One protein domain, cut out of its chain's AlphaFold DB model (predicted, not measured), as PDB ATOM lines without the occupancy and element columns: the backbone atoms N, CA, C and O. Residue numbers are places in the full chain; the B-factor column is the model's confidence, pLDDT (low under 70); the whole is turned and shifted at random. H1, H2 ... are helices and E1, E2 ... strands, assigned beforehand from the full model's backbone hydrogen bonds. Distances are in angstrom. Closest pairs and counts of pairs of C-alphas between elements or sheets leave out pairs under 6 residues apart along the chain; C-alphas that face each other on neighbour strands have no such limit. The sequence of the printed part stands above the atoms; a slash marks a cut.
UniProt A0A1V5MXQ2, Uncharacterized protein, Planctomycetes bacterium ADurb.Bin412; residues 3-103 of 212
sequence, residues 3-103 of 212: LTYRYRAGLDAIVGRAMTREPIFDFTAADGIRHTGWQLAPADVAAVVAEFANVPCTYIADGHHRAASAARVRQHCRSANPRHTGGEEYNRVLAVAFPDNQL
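What this domain is: This is residues 3 to 103 of the 212 residues of an uncharacterized protein of Planctomycetes bacterium ADurb.Bin412 (UniProt A0A1V5MXQ2). A small three-stranded sheet, E4, E1 and E5, has the helices H1 and H2 near it, side by side and running opposite ways, while two arms reach to opposite ends of a loose, open whole. One arm is the hairpin of E2 and E3; the other is the long helix H3, after which residues 81 to 95, a long link with no named element, fold back to E5, and there residues 79 to 85 stick out. The printed part has 101 residues with three named helices and five named strands, in the order E1, H1, E2, E3, H2, E4, H3, E5, and its class is mixed, helices and strands. The larger sheet runs E4, E1, E5 and is mixed; the other, E2 and E3, is antiparallel. The whole is loose, with a radius of gyration of the C-alphas of 16.7 A and spans of 46 by 35 by 25 A.

How they stand to each other: In the larger sheet, E1, residues 3 to 5, is the inner strand. E5, residues 96 to 99, is its parallel neighbour at 26 degrees, with N 3 and O 96 within hydrogen-bond range at 2.8 A. E4, residues 59 to 62, is its antiparallel neighbour at 146 degrees, with N 59 and O 4 at 2.8 A. H1, residues 9 to 19, is only just not on this sheet, with 4 pairs of C-alphas within 10 A. H2, residues 42 to 52, is not on the sheet. H1 and H2 touch, with the C-alphas of Leu 11 and Val 48 closest at 6.2 A, at a shallow tilt of 26 degrees, opposite ways. E2, residues 25 to 28, and E3, residues 34 to 37, form a hairpin at 172 degrees, with N 35 and O 27 at 2.8 A. H1 and E3 are only just apart, at 8.3 A. H3, residues 64 to 80, touches no helix and is not on the larger sheet. In H1, H2 and H3 every O i to N i+4 pair is within hydrogen-bond range.

Where its parts are: E1 begins at C-alpha 3, (-50.441, 19.271, -49.597). H3 is 24.6 A long and ends at C-alpha 80, (-52.663, -6.899, -36.729). H2 measures 15.3 A and H1 15.0 A. E5 measures 10.4 A and ends at C-alpha 99, (-49.692, 27.908, -48.833).

The domain as a whole: The C-alphas of Gly 32 and Pro 82 are the two farthest apart, at 49.2 A. The printed part has no cut. The link from H3 to E5, 15 residues, is long. The mean pLDDT of the printed part is 90.8, and no printed residue is under 70.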
ATOM      1  N   LEU A   3     -49.241  18.577 -50.024       90.88
ATOM      2  CA  LEU A   3     -50.441  19.271 -49.597       90.88
ATOM      3  C   LEU A   3     -50.358  20.757 -49.945       90.88
ATOM      4  O   LEU A   3     -49.278  21.349 -49.978       90.88
ATOM      5  N   THR A   4     -51.517  21.363 -50.153       92.38
ATOM      6  CA  THR A   4     -51.665  22.818 -50.179       92.38
ATOM      7  C   THR A   4     -52.753  23.248 -49.208       92.38
ATOM      8  O   THR A   4     -53.663  22.478 -48.903       92.38
ATOM      9  N   TYR A   5     -52.668  24.475 -48.709       94.06
ATOM     10  CA  TYR A   5     -53.675  25.074 -47.833       94.06
ATOM     11  C   TYR A   5     -53.861  26.552 -48.178       94.06
ATOM     12  O   TYR A   5     -52.996  27.151 -48.811       94.06
ATOM     13  N   ARG A   6     -54.994  27.141 -47.788       94.38
ATOM     14  CA  ARG A   6     -55.213  28.582 -47.973       94.38
ATOM     15  C   ARG A   6     -54.242  29.363 -47.101       94.38
ATOM     16  O   ARG A   6     -54.152  29.080 -45.905       94.38
ATOM     17  N   TYR A   7     -53.552  30.334 -47.688       94.56
ATOM     18  CA  TYR A   7     -52.568  31.161 -47.005       94.56
ATOM     19  C   TYR A   7     -53.056  31.674 -45.644       94.56
ATOM     20  O   TYR A   7     -54.187  32.143 -45.488       94.56
ATOM     21  N   ARG A   8     -52.155  31.629 -44.658       94.44
ATOM     22  CA  ARG A   8     -52.350  32.244 -43.345       94.44
ATOM     23  C   ARG A   8     -51.106  33.023 -42.954       94.44
ATOM     24  O   ARG A   8     -50.025  32.447 -42.855       94.44
ATOM     25  N   ALA A   9     -51.288  34.300 -42.632       95.12
ATOM     26  CA  ALA A   9     -50.195  35.171 -42.204       95.12
ATOM     27  C   ALA A   9     -49.475  34.661 -40.940       95.12
ATOM     28  O   ALA A   9     -48.269  34.839 -40.818       95.12
ATOM     29  N   GLY A  10     -50.188  33.993 -40.022       94.31
ATOM     30  CA  GLY A  10     -49.594  33.408 -38.813       94.31
ATOM     31  C   GLY A  10     -48.549  32.331 -39.122       94.31
ATOM     32  O   GLY A  10     -47.432  32.396 -38.610       94.31
ATOM     33  N   LEU A  11     -48.877  31.392 -40.019       93.81
ATOM     34  CA  LEU A  11     -47.943  30.353 -40.474       93.81
ATOM     35  C   LEU A  11     -46.752  30.956 -41.216       93.81
ATOM     36  O   LEU A  11     -45.610  30.607 -40.922       93.81
ATOM     37  N   ASP A  12     -47.013  31.894 -42.124       93.88
ATOM     38  CA  ASP A  12     -45.966  32.549 -42.909       93.88
ATOM     39  C   ASP A  12     -44.987  33.332 -42.024       93.88
ATOM     40  O   ASP A  12     -43.775  33.238 -42.195       93.88
ATOM     41  N   ALA A  13     -45.485  34.014 -40.988       94.88
ATOM     42  CA  ALA A  13     -44.642  34.705 -40.020       94.88
ATOM     43  C   ALA A  13     -43.742  33.742 -39.225       94.88
ATOM     44  O   ALA A  13     -42.596  34.083 -38.928       94.88
ATOM     45  N   ILE A  14     -44.230  32.548 -38.860       93.56
ATOM     46  CA  ILE A  14     -43.414  31.541 -38.160       93.56
ATOM     47  C   ILE A  14     -42.319  30.999 -39.086       93.56
ATOM     48  O   ILE A  14     -41.151  30.955 -38.694       93.56
ATOM     49  N   VAL A  15     -42.680  30.644 -40.322       92.12
ATOM     50  CA  VAL A  15     -41.734  30.165 -41.341       92.12
ATOM     51  C   VAL A  15     -40.685  31.236 -41.649       92.12
ATOM     52  O   VAL A  15     -39.489  30.954 -41.597       92.12
ATOM     53  N   GLY A  16     -41.108  32.483 -41.861       93.00
ATOM     54  CA  GLY A  16     -40.224  33.616 -42.120       93.00
ATOM     55  C   GLY A  16     -39.215  33.852 -40.997       93.00
ATOM     56  O   GLY A  16     -38.037  34.062 -41.276       93.00
ATOM     57  N   ARG A  17     -39.624  33.732 -39.723       92.88
ATOM     58  CA  ARG A  17     -38.683  33.797 -38.587       92.88
ATOM     59  C   ARG A  17     -37.653  32.673 -38.629       92.88
ATOM     60  O   ARG A  17     -36.478  32.941 -38.396       92.88
ATOM     61  N   ALA A  18     -38.057  31.440 -38.925       91.31
ATOM     62  CA  ALA A  18     -37.115  30.328 -39.041       91.31
ATOM     63  C   ALA A  18     -36.098  30.559 -40.168       91.31
ATOM     64  O   ALA A  18     -34.911  30.311 -39.973       91.31
ATOM     65  N   MET A  19     -36.544  31.129 -41.292       93.62
ATOM     66  CA  MET A  19     -35.700  31.457 -42.447       93.62
ATOM     67  C   MET A  19     -34.675  32.577 -42.188       93.62
ATOM     68  O   MET A  19     -33.767  32.755 -42.995       93.62
ATOM     69  N   THR A  20     -34.777  33.319 -41.075       94.31
ATOM     70  CA  THR A  20     -33.731  34.282 -40.658       94.31
ATOM     71  C   THR A  20     -32.505  33.617 -40.031       94.31
ATOM     72  O   THR A  20     -31.470  34.262 -39.876       94.31
ATOM     73  N   ARG A  21     -32.622  32.342 -39.643       92.94
ATOM     74  CA  ARG A  21     -31.530  31.550 -39.072       92.94
ATOM     75  C   ARG A  21     -30.690  30.933 -40.192       92.94
ATOM     76  O   ARG A  21     -31.094  30.913 -41.355       92.94
ATOM     77  N   GLU A  22     -29.530  30.397 -39.831       93.69
ATOM     78  CA  GLU A  22     -28.701  29.640 -40.769       93.69
ATOM     79  C   GLU A  22     -29.446  28.372 -41.236       93.69
ATOM     80  O   GLU A  22     -30.016  27.656 -40.402       93.69
ATOM     81  N   PRO A  23     -29.509  28.102 -42.554       94.94
ATOM     82  CA  PRO A  23     -30.123  26.887 -43.065       94.94
ATOM     83  C   PRO A  23     -29.295  25.655 -42.681       94.94
ATOM     84  O   PRO A  23     -28.070  25.677 -42.706       94.94
ATOM     85  N   ILE A  24     -29.972  24.543 -42.392       94.81
ATOM     86  CA  ILE A  24     -29.321  23.250 -42.122       94.81
ATOM     87  C   ILE A  24     -28.783  22.592 -43.399       94.81
ATOM     88  O   ILE A  24     -27.928  21.712 -43.335       94.81
ATOM     89  N   PHE A  25     -29.291  23.005 -44.563       91.06
ATOM     90  CA  PHE A  25     -28.729  22.680 -45.868       91.06
ATOM     91  C   PHE A  25     -29.054  23.776 -46.880       91.06
ATOM     92  O   PHE A  25     -30.134  24.370 -46.852       91.06
ATOM     93  N   ASP A  26     -28.122  23.998 -47.800       93.31
ATOM     94  CA  ASP A  26     -28.230  24.954 -48.895       93.31
ATOM     95  C   ASP A  26     -27.391  24.446 -50.068       93.31
ATOM     96  O   ASP A  26     -26.162  24.423 -50.005       93.31
ATOM     97  N   PHE A  27     -28.051  23.953 -51.114       90.44
ATOM     98  CA  PHE A  27     -27.368  23.415 -52.286       90.44
ATOM     99  C   PHE A  27     -28.165  23.664 -53.562       90.44
ATOM    100  O   PHE A  27     -29.390  23.760 -53.549       90.44
ATOM    101  N   THR A  28     -27.468  23.707 -54.695       89.00
ATOM    102  CA  THR A  28     -28.091  23.745 -56.020       89.00
ATOM    103  C   THR A  28     -27.990  22.370 -56.660       89.00
ATOM    104  O   THR A  28     -26.902  21.806 -56.776       89.00
ATOM    105  N   ALA A  29     -29.130  21.804 -57.043       82.12
ATOM    106  CA  ALA A  29     -29.191  20.518 -57.715       82.12
ATOM    107  C   ALA A  29     -28.747  20.629 -59.188       82.12
ATOM    108  O   ALA A  29     -28.635  21.717 -59.748       82.12
ATOM    109  N   ALA A  30     -28.501  19.487 -59.840       80.06
ATOM    110  CA  ALA A  30     -28.015  19.437 -61.227       80.06
ATOM    111  C   ALA A  30     -28.978  20.050 -62.267       80.06
ATOM    112  O   ALA A  30     -28.568  20.345 -63.382       80.06
ATOM    113  N   ASP A  31     -30.249  20.233 -61.907       75.69
ATOM    114  CA  ASP A  31     -31.260  20.931 -62.713       75.69
ATOM    115  C   ASP A  31     -31.235  22.461 -62.518       75.69
ATOM    116  O   ASP A  31     -32.068  23.166 -63.081       75.69
ATOM    117  N   GLY A  32     -30.294  22.985 -61.724       79.19
ATOM    118  CA  GLY A  32     -30.159  24.409 -61.424       79.19
ATOM    119  C   GLY A  32     -31.095  24.914 -60.322       79.19
ATOM    120  O   GLY A  32     -31.037  26.094 -59.976       79.19
ATOM    121  N   ILE A  33     -31.932  24.052 -59.735       79.38
ATOM    122  CA  ILE A  33     -32.847  24.439 -58.657       79.38
ATOM    123  C   ILE A  33     -32.075  24.488 -57.334       79.38
ATOM    124  O   ILE A  33     -31.438  23.515 -56.926       79.38
ATOM    125  N   ARG A  34     -32.130  25.635 -56.648       87.12
ATOM    126  CA  ARG A  34     -31.573  25.792 -55.298       87.12
ATOM    127  C   ARG A  34     -32.560  25.277 -54.255       87.12
ATOM    128  O   ARG A  34     -33.727  25.661 -54.252       87.12
ATOM    129  N   HIS A  35     -32.068  24.438 -53.357       87.31
ATOM    130  CA  HIS A  35     -32.789  23.862 -52.237       87.31
ATOM    131  C   HIS A  35     -32.166  24.352 -50.932       87.31
ATOM    132  O   HIS A  35     -31.000  24.084 -50.652       87.31
ATOM    133  N   THR A  36     -32.970  25.034 -50.125       90.31
ATOM    134  CA  THR A  36     -32.607  25.518 -48.789       90.31
ATOM    135  C   THR A  36     -33.592  24.985 -47.762       90.31
ATOM    136  O   THR A  36     -34.798  24.981 -48.015       90.31
ATOM    137  N   GLY A  37     -33.091  24.549 -46.608       90.75
ATOM    138  CA  GLY A  37     -33.913  24.011 -45.530       90.75
ATOM    139  C   GLY A  37     -33.516  24.561 -44.174       90.75
ATOM    140  O   GLY A  37     -32.336  24.729 -43.882       90.75
ATOM    141  N   TRP A  38     -34.513  24.793 -43.328       93.00
ATOM    142  CA  TRP A  38     -34.342  25.280 -41.963       93.00
ATOM    143  C   TRP A  38     -35.022  24.328 -40.991       93.00
ATOM    144  O   TRP A  38     -36.092  23.790 -41.279       93.00
ATOM    145  N   GLN A  39     -34.416  24.155 -39.820       91.75
ATOM    146  CA  GLN A  39     -35.034  23.438 -38.714       91.75
ATOM    147  C   GLN A  39     -35.831  24.416 -37.844       91.75
ATOM    148  O   GLN A  39     -35.339  25.480 -37.456       91.75
ATOM    149  N   LEU A  40     -37.072  24.054 -37.517       91.06
ATOM    150  CA  LEU A  40     -37.877  24.816 -36.566       91.06
ATOM    151  C   LEU A  40     -37.403  24.554 -35.134       91.06
ATOM    152  O   LEU A  40     -37.094  23.422 -34.766       91.06
ATOM    153  N   ALA A  41     -37.402  25.600 -34.304       89.69
ATOM    154  CA  ALA A  41     -37.205  25.434 -32.866       89.69
ATOM    155  C   ALA A  41     -38.460  24.793 -32.240       89.69
ATOM    156  O   ALA A  41     -39.559  25.020 -32.750       89.69
ATOM    157  N   PRO A  42     -38.360  24.074 -31.105       90.38
ATOM    158  CA  PRO A  42     -39.518  23.429 -30.474       90.38
ATOM    159  C   PRO A  42     -40.710  24.370 -30.217       90.38
ATOM    160  O   PRO A  42     -41.860  23.987 -30.423       90.38
ATOM    161  N   ALA A  43     -40.445  25.626 -29.836       89.62
ATOM    162  CA  ALA A  43     -41.485  26.641 -29.654       89.62
ATOM    163  C   ALA A  43     -42.179  27.031 -30.976       89.62
ATOM    164  O   ALA A  43     -43.395  27.207 -31.004       89.62
ATOM    165  N   ASP A  44     -41.425  27.117 -32.079       92.19
ATOM    166  CA  ASP A  44     -41.977  27.387 -33.410       92.19
ATOM    167  C   ASP A  44     -42.796  26.183 -33.916       92.19
ATOM    168  O   ASP A  44     -43.841  26.382 -34.526       92.19
ATOM    169  N   VAL A  45     -42.396  24.940 -33.605       92.38
ATOM    170  CA  VAL A  45     -43.185  23.730 -33.921       92.38
ATOM    171  C   VAL A  45     -44.552  23.775 -33.237       92.38
ATOM    172  O   VAL A  45     -45.570  23.585 -33.899       92.38
ATOM    173  N   ALA A  46     -44.595  24.066 -31.933       90.12
ATOM    174  CA  ALA A  46     -45.857  24.179 -31.203       90.12
ATOM    175  C   ALA A  46     -46.763  25.280 -31.787       90.12
ATOM    176  O   ALA A  46     -47.965  25.065 -31.953       90.12
ATOM    177  N   ALA A  47     -46.183  26.425 -32.164       93.19
ATOM    178  CA  ALA A  47     -46.907  27.508 -32.821       93.19
ATOM    179  C   ALA A  47     -47.453  27.095 -34.199       93.19
ATOM    180  O   ALA A  47     -48.605  27.388 -34.510       93.19
ATOM    181  N   VAL A  48     -46.671  26.362 -35.002       93.31
ATOM    182  CA  VAL A  48     -47.125  25.815 -36.290       93.31
ATOM    183  C   VAL A  48     -48.302  24.865 -36.087       93.31
ATOM    184  O   VAL A  48     -49.301  25.002 -36.784       93.31
ATOM    185  N   VAL A  49     -48.231  23.939 -35.124       91.88
ATOM    186  CA  VAL A  49     -49.341  23.010 -34.837       91.88
ATOM    187  C   VAL A  49     -50.605  23.770 -34.425       91.88
ATOM    188  O   VAL A  49     -51.686  23.469 -34.932       91.88
ATOM    189  N   ALA A  50     -50.479  24.776 -33.555       93.25
ATOM    190  CA  ALA A  50     -51.606  25.602 -33.127       93.25
ATOM    191  C   ALA A  50     -52.227  26.390 -34.294       93.25
ATOM    192  O   ALA A  50     -53.447  26.440 -34.429       93.25
ATOM    193  N   GLU A  51     -51.409  26.960 -35.179       93.94
ATOM    194  CA  GLU A  51     -51.892  27.668 -36.366       93.94
ATOM    195  C   GLU A  51     -52.530  26.725 -37.397       93.94
ATOM    196  O   GLU A  51     -53.562  27.056 -37.986       93.94
ATOM    197  N   PHE A  52     -51.975  25.523 -37.587       93.06
ATOM    198  CA  PHE A  52     -52.568  24.504 -38.456       93.06
ATOM    199  C   PHE A  52     -53.914  23.997 -37.937       93.06
ATOM    200  O   PHE A  52     -54.767  23.659 -38.752       93.06
ATOM    201  N   ALA A  53     -54.160  24.010 -36.624       93.00
ATOM    202  CA  ALA A  53     -55.482  23.695 -36.075       93.00
ATOM    203  C   ALA A  53     -56.571  24.672 -36.559       93.00
ATOM    204  O   ALA A  53     -57.746  24.314 -36.602       93.00
ATOM    205  N   ASN A  54     -56.187  25.885 -36.975       93.31
ATOM    206  CA  ASN A  54     -57.106  26.866 -37.547       93.31
ATOM    207  C   ASN A  54     -57.301  26.698 -39.062       93.31
ATOM    208  O   ASN A  54     -58.188  27.345 -39.622       93.31
ATOM    209  N   VAL A  55     -56.485  25.891 -39.751       93.50
ATOM    210  CA  VAL A  55     -56.613  25.614 -41.190       93.50
ATOM    211  C   VAL A  55     -57.828  24.698 -41.404       93.50
ATOM    212  O   VAL A  55     -57.776  23.541 -40.996       93.50
ATOM    213  N   PRO A  56     -58.916  25.161 -42.059       91.81
ATOM    214  CA  PRO A  56     -60.155  24.380 -42.143       91.81
ATOM    215  C   PRO A  56     -59.986  23.050 -42.880       91.81
ATOM    216  O   PRO A  56     -60.625  22.055 -42.548       91.81
ATOM    217  N   CYS A  57     -59.128  23.040 -43.900       92.56
ATOM    218  CA  CYS A  57     -58.798  21.859 -44.676       92.56
ATOM    219  C   CYS A  57     -57.449  22.020 -45.387       92.56
ATOM    220  O   CYS A  57     -56.993  23.128 -45.682       92.56
ATOM    221  N   THR A  58     -56.837  20.881 -45.697       92.06
ATOM    222  CA  THR A  58     -55.695  20.772 -46.608       92.06
ATOM    223  C   THR A  58     -56.120  20.017 -47.856       92.06
ATOM    224  O   THR A  58     -56.824  19.011 -47.761       92.06
ATOM    225  N   TYR A  59     -55.630  20.443 -49.010       91.50
ATOM    226  CA  TYR A  59     -55.897  19.814 -50.297       91.50
ATOM    227  C   TYR A  59     -54.718  18.930 -50.684       91.50
ATOM    228  O   TYR A  59     -53.562  19.340 -50.558       91.50
ATOM    229  N   ILE A  60     -54.992  17.727 -51.186       88.25
ATOM    230  CA  ILE A  60     -53.954  16.873 -51.763       88.25
ATOM    231  C   ILE A  60     -53.651  17.401 -53.167       88.25
ATOM    232  O   ILE A  60     -54.397  17.162 -54.109       88.25
ATOM    233  N   ALA A  61     -52.547  18.127 -53.308       83.75
ATOM    234  CA  ALA A  61     -52.086  18.606 -54.608       83.75
ATOM    235  C   ALA A  61     -51.457  17.455 -55.414       83.75
ATOM    236  O   ALA A  61     -51.726  17.287 -56.602       83.75
ATOM    237  N   ASP A  62     -50.663  16.607 -54.752       82.88
ATOM    238  CA  ASP A  62     -50.060  15.417 -55.356       82.88
ATOM    239  C   ASP A  62     -49.868  14.306 -54.305       82.88
ATOM    240  O   ASP A  62     -49.567  14.533 -53.130       82.88
ATOM    241  N   GLY A  63     -49.993  13.053 -54.736       82.75
ATOM    242  CA  GLY A  63     -49.819  11.870 -53.901       82.75
ATOM    243  C   GLY A  63     -51.106  11.157 -53.514       82.75
ATOM    244  O   GLY A  63     -51.063  10.362 -52.588       82.75
ATOM    245  N   HIS A  64     -52.221  11.352 -54.219       84.12
ATOM    246  CA  HIS A  64     -53.475  10.624 -53.968       84.12
ATOM    247  C   HIS A  64     -53.278   9.100 -53.855       84.12
ATOM    248  O   HIS A  64     -53.756   8.472 -52.911       84.12
ATOM    249  N   HIS A  65     -52.477   8.503 -54.746       84.50
ATOM    250  CA  HIS A  65     -52.128   7.080 -54.661       84.50
ATOM    251  C   HIS A  65     -51.262   6.746 -53.434       84.50
ATOM    252  O   HIS A  65     -51.442   5.690 -52.830       84.50
ATOM    253  N   ARG A  66     -50.351   7.647 -53.032       86.44
ATOM    254  CA  ARG A  66     -49.530   7.493 -51.816       86.44
ATOM    255  C   ARG A  66     -50.400   7.548 -50.558       86.44
ATOM    256  O   ARG A  66     -50.247   6.687 -49.700       86.44
ATOM    257  N   ALA A  67     -51.353   8.478 -50.485       87.25
ATOM    258  CA  ALA A  67     -52.326   8.556 -49.395       87.25
ATOM    259  C   ALA A  67     -53.187   7.291 -49.306       87.25
ATOM    260  O   ALA A  67     -53.309   6.707 -48.232       87.25
ATOM    261  N   ALA A  68     -53.733   6.827 -50.435       87.69
ATOM    262  CA  ALA A  68     -54.556   5.620 -50.472       87.69
ATOM    263  C   ALA A  68     -53.770   4.368 -50.043       87.69
ATOM    264  O   ALA A  68     -54.284   3.513 -49.324       87.69
ATOM    265  N   SER A  69     -52.506   4.250 -50.453       89.75
ATOM    266  CA  SER A  69     -51.631   3.158 -50.012       89.75
ATOM    267  C   SER A  69     -51.285   3.259 -48.525       89.75
ATOM    268  O   SER A  69     -51.411   2.257 -47.826       89.75
ATOM    269  N   ALA A  70     -50.950   4.449 -48.015       90.25
ATOM    270  CA  ALA A  70     -50.701   4.665 -46.588       90.25
ATOM    271  C   ALA A  70     -51.931   4.312 -45.731       90.25
ATOM    272  O   ALA A  70     -51.798   3.638 -44.714       90.25
ATOM    273  N   ALA A  71     -53.139   4.672 -46.177       92.00
ATOM    274  CA  ALA A  71     -54.383   4.316 -45.496       92.00
ATOM    275  C   ALA A  71     -54.608   2.793 -45.425       92.00
ATOM    276  O   ALA A  71     -55.005   2.276 -44.380       92.00
ATOM    277  N   ARG A  72     -54.307   2.062 -46.509       93.19
ATOM    278  CA  ARG A  72     -54.387   0.591 -46.532       93.19
ATOM    279  C   ARG A  72     -53.367  -0.056 -45.596       93.19
ATOM    280  O   ARG A  72     -53.732  -0.956 -44.842       93.19
ATOM    281  N   VAL A  73     -52.122   0.429 -45.597       93.00
ATOM    282  CA  VAL A  73     -51.072  -0.036 -44.671       93.00
ATOM    283  C   VAL A  73     -51.493   0.211 -43.226       93.00
ATOM    284  O   VAL A  73     -51.472  -0.715 -42.419       93.00
ATOM    285  N   ARG A  74     -51.979   1.418 -42.915       93.88
ATOM    286  CA  ARG A  74     -52.520   1.756 -41.596       93.88
ATOM    287  C   ARG A  74     -53.595   0.774 -41.155       93.88
ATOM    288  O   ARG A  74     -53.543   0.280 -40.034       93.88
ATOM    289  N   GLN A  75     -54.581   0.504 -42.011       94.69
ATOM    290  CA  GLN A  75     -55.675  -0.412 -41.688       94.69
ATOM    291  C   GLN A  75     -55.157  -1.826 -41.404       94.69
ATOM    292  O   GLN A  75     -55.546  -2.424 -40.401       94.69
ATOM    293  N   HIS A  76     -54.258  -2.329 -42.251       95.56
ATOM    294  CA  HIS A  76     -53.666  -3.651 -42.090       95.56
ATOM    295  C   HIS A  76     -52.869  -3.760 -40.781       95.56
ATOM    296  O   HIS A  76     -53.188  -4.597 -39.936       95.56
ATOM    297  N   CYS A  77     -51.905  -2.862 -40.555       94.44
ATOM    298  CA  CYS A  77     -51.075  -2.859 -39.349       94.44
ATOM    299  C   CYS A  77     -51.903  -2.662 -38.076       94.44
ATOM    300  O   CYS A  77     -51.679  -3.356 -37.089       94.44
ATOM    301  N   ARG A  78     -52.908  -1.777 -38.103       95.19
ATOM    302  CA  ARG A  78     -53.825  -1.578 -36.974       95.19
ATOM    303  C   ARG A  78     -54.608  -2.846 -36.642       95.19
ATOM    304  O   ARG A  78     -54.752  -3.158 -35.469       95.19
ATOM    305  N   SER A  79     -55.099  -3.577 -37.646       95.19
ATOM    306  CA  SER A  79     -55.830  -4.834 -37.417       95.19
ATOM    307  C   SER A  79     -54.945  -5.957 -36.866       95.19
ATOM    308  O   SER A  79     -55.428  -6.810 -36.130       95.19
ATOM    309  N   ALA A  80     -53.649  -5.927 -37.186       95.19
ATOM    310  CA  ALA A  80     -52.663  -6.899 -36.729       95.19
ATOM    311  C   ALA A  80     -51.995  -6.522 -35.390       95.19
ATOM    312  O   ALA A  80     -51.270  -7.342 -34.830       95.19
ATOM    313  N   ASN A  81     -52.212  -5.306 -34.872       95.44
ATOM    314  CA  ASN A  81     -51.587  -4.825 -33.641       95.44
ATOM    315  C   ASN A  81     -52.580  -4.818 -32.460       95.44
ATOM    316  O   ASN A  81     -53.297  -3.832 -32.267       95.44
ATOM    317  N   PRO A  82     -52.587  -5.860 -31.605       93.19
ATOM    318  CA  PRO A  82     -53.459  -5.913 -30.430       93.19
ATOM    319  C   PRO A  82     -53.102  -4.877 -29.351       93.19
ATOM    320  O   PRO A  82     -53.882  -4.672 -28.426       93.19
ATOM    321  N   ARG A  83     -51.939  -4.217 -29.448       94.88
ATOM    322  CA  ARG A  83     -51.484  -3.160 -28.530       94.88
ATOM    323  C   ARG A  83     -51.579  -1.770 -29.160       94.88
ATOM    324  O   ARG A  83     -50.791  -0.896 -28.820       94.88
ATOM    325  N   HIS A  84     -52.492  -1.567 -30.107       93.69
ATOM    326  CA  HIS A  84     -52.667  -0.272 -30.755       93.69
ATOM    327  C   HIS A  84     -53.031   0.830 -29.744       93.69
ATOM    328  O   HIS A  84     -54.010   0.731 -29.009       93.69
ATOM    329  N   THR A  85     -52.249   1.900 -29.771       93.75
ATOM    330  CA  THR A  85     -52.334   3.092 -28.921       93.75
ATOM    331  C   THR A  85     -52.691   4.352 -29.711       93.75
ATOM    332  O   THR A  85     -53.127   5.338 -29.126       93.75
ATOM    333  N   GLY A  86     -52.503   4.340 -31.036       90.94
ATOM    334  CA  GLY A  86     -52.643   5.514 -31.903       90.94
ATOM    335  C   GLY A  86     -51.334   6.275 -32.126       90.94
ATOM    336  O   GLY A  86     -51.266   7.100 -33.034       90.94
ATOM    337  N   GLY A  87     -50.286   5.971 -31.355       90.25
ATOM    338  CA  GLY A  87     -48.965   6.588 -31.496       90.25
ATOM    339  C   GLY A  87     -48.081   5.959 -32.572       90.25
ATOM    340  O   GLY A  87     -47.035   6.520 -32.877       90.25
ATOM    341  N   GLU A  88     -48.483   4.819 -33.143       92.62
ATOM    342  CA  GLU A  88     -47.628   4.043 -34.045       92.62
ATOM    343  C   GLU A  88     -47.336   4.765 -35.361       92.62
ATOM    344  O   GLU A  88     -48.193   5.475 -35.891       92.62
ATOM    345  N   GLU A  89     -46.172   4.477 -35.944       89.62
ATOM    346  CA  GLU A  89     -45.710   5.057 -37.210       89.62
ATOM    347  C   GLU A  89     -46.688   4.862 -38.370       89.62
ATOM    348  O   GLU A  89     -46.864   5.753 -39.199       89.62
ATOM    349  N   TYR A  90     -47.429   3.750 -38.396       90.31
ATOM    350  CA  TYR A  90     -48.458   3.518 -39.413       90.31
ATOM    351  C   TYR A  90     -49.665   4.472 -39.304       90.31
ATOM    352  O   TYR A  90     -50.552   4.430 -40.154       90.31
ATOM    353  N   ASN A  91     -49.740   5.323 -38.274       90.12
ATOM    354  CA  ASN A  91     -50.718   6.410 -38.172       90.12
ATOM    355  C   ASN A  91     -50.204   7.736 -38.751       90.12
ATOM    356  O   ASN A  91     -50.967   8.702 -38.807       90.12
ATOM    357  N   ARG A  92     -48.940   7.799 -39.180       89.25
ATOM    358  CA  ARG A  92     -48.286   9.005 -39.686       89.25
ATOM    359  C   ARG A  92     -47.963   8.844 -41.167       89.25
ATOM    360  O   ARG A  92     -47.725   7.751 -41.671       89.25
ATOM    361  N   VAL A  93     -47.961   9.961 -41.883       86.88
ATOM    362  CA  VAL A  93     -47.466  10.024 -43.257       86.88
ATOM    363  C   VAL A  93     -46.659  11.295 -43.414       86.88
ATOM    364  O   VAL A  93     -47.097  12.370 -43.006       86.88
ATOM    365  N   LEU A  94     -45.483  11.182 -44.025       85.69
ATOM    366  CA  LEU A  94     -44.687  12.353 -44.350       85.69
ATOM    367  C   LEU A  94     -45.444  13.219 -45.363       85.69
ATOM    368  O   LEU A  94     -45.865  12.750 -46.431       85.69
ATOM    369  N   ALA A  95     -45.585  14.498 -45.041       87.69
ATOM    370  CA  ALA A  95     -46.203  15.487 -45.900       87.69
ATOM    371  C   ALA A  95     -45.347  16.749 -45.968       87.69
ATOM    372  O   ALA A  95     -44.778  17.173 -44.968       87.69
ATOM    373  N   VAL A  96     -45.303  17.356 -47.150       89.00
ATOM    374  CA  VAL A  96     -44.997  18.775 -47.296       89.00
ATOM    375  C   VAL A  96     -46.313  19.522 -47.469       89.00
ATOM    376  O   VAL A  96     -47.234  19.001 -48.106       89.00
ATOM    377  N   ALA A  97     -46.402  20.729 -46.925       91.19
ATOM    378  CA  ALA A  97     -47.544  21.607 -47.103       91.19
ATOM    379  C   ALA A  97     -47.063  23.003 -47.505       91.19
ATOM    380  O   ALA A  97     -46.245  23.593 -46.804       91.19
ATOM    381  N   PHE A  98     -47.599  23.533 -48.600       91.12
ATOM    382  CA  PHE A  98     -47.333  24.898 -49.052       91.12
ATOM    383  C   PHE A  98     -48.618  25.734 -49.000       91.12
ATOM    384  O   PHE A  98     -49.696  25.196 -49.268       91.12
ATOM    385  N   PRO A  99     -48.546  27.031 -48.663       93.00
ATOM    386  CA  PRO A  99     -49.692  27.908 -48.833       93.00
ATOM    387  C   PRO A  99     -49.945  28.142 -50.331       93.00
ATOM    388  O   PRO A  99     -49.017  28.185 -51.141       93.00
ATOM    389  N   ASP A 100     -51.211  28.297 -50.701       90.31
ATOM    390  CA  ASP A 100     -51.668  28.500 -52.081       90.31
ATOM    391  C   ASP A 100     -50.957  29.638 -52.819       90.31
ATOM    392  O   ASP A 100     -50.643  29.507 -54.000       90.31
ATOM    393  N   ASN A 101     -50.648  30.728 -52.120       89.12
ATOM    394  CA  ASN A 101     -49.966  31.891 -52.679       89.12
ATOM    395  C   ASN A 101     -48.456  31.697 -52.930       89.12
ATOM    396  O   ASN A 101     -47.837  32.549 -53.570       89.12
ATOM    397  N   GLN A 102     -47.858  30.599 -52.460       87.50
ATOM    398  CA  GLN A 102     -46.458  30.237 -52.726       87.50
ATOM    399  C   GLN A 102     -46.329  29.114 -53.759       87.50
ATOM    400  O   GLN A 102     -45.217  28.767 -54.163       87.50
ATOM    401  N   LEU A 103     -47.453  28.566 -54.220       83.94
ATOM    402  CA  LEU A 103     -47.486  27.567 -55.273       83.94
ATOM    403  C   LEU A 103     -47.747  28.195 -56.629       83.94
ATOM    404  O   LEU A 103     -48.479  29.173 -56.784       83.94
TER     405      LEU A 103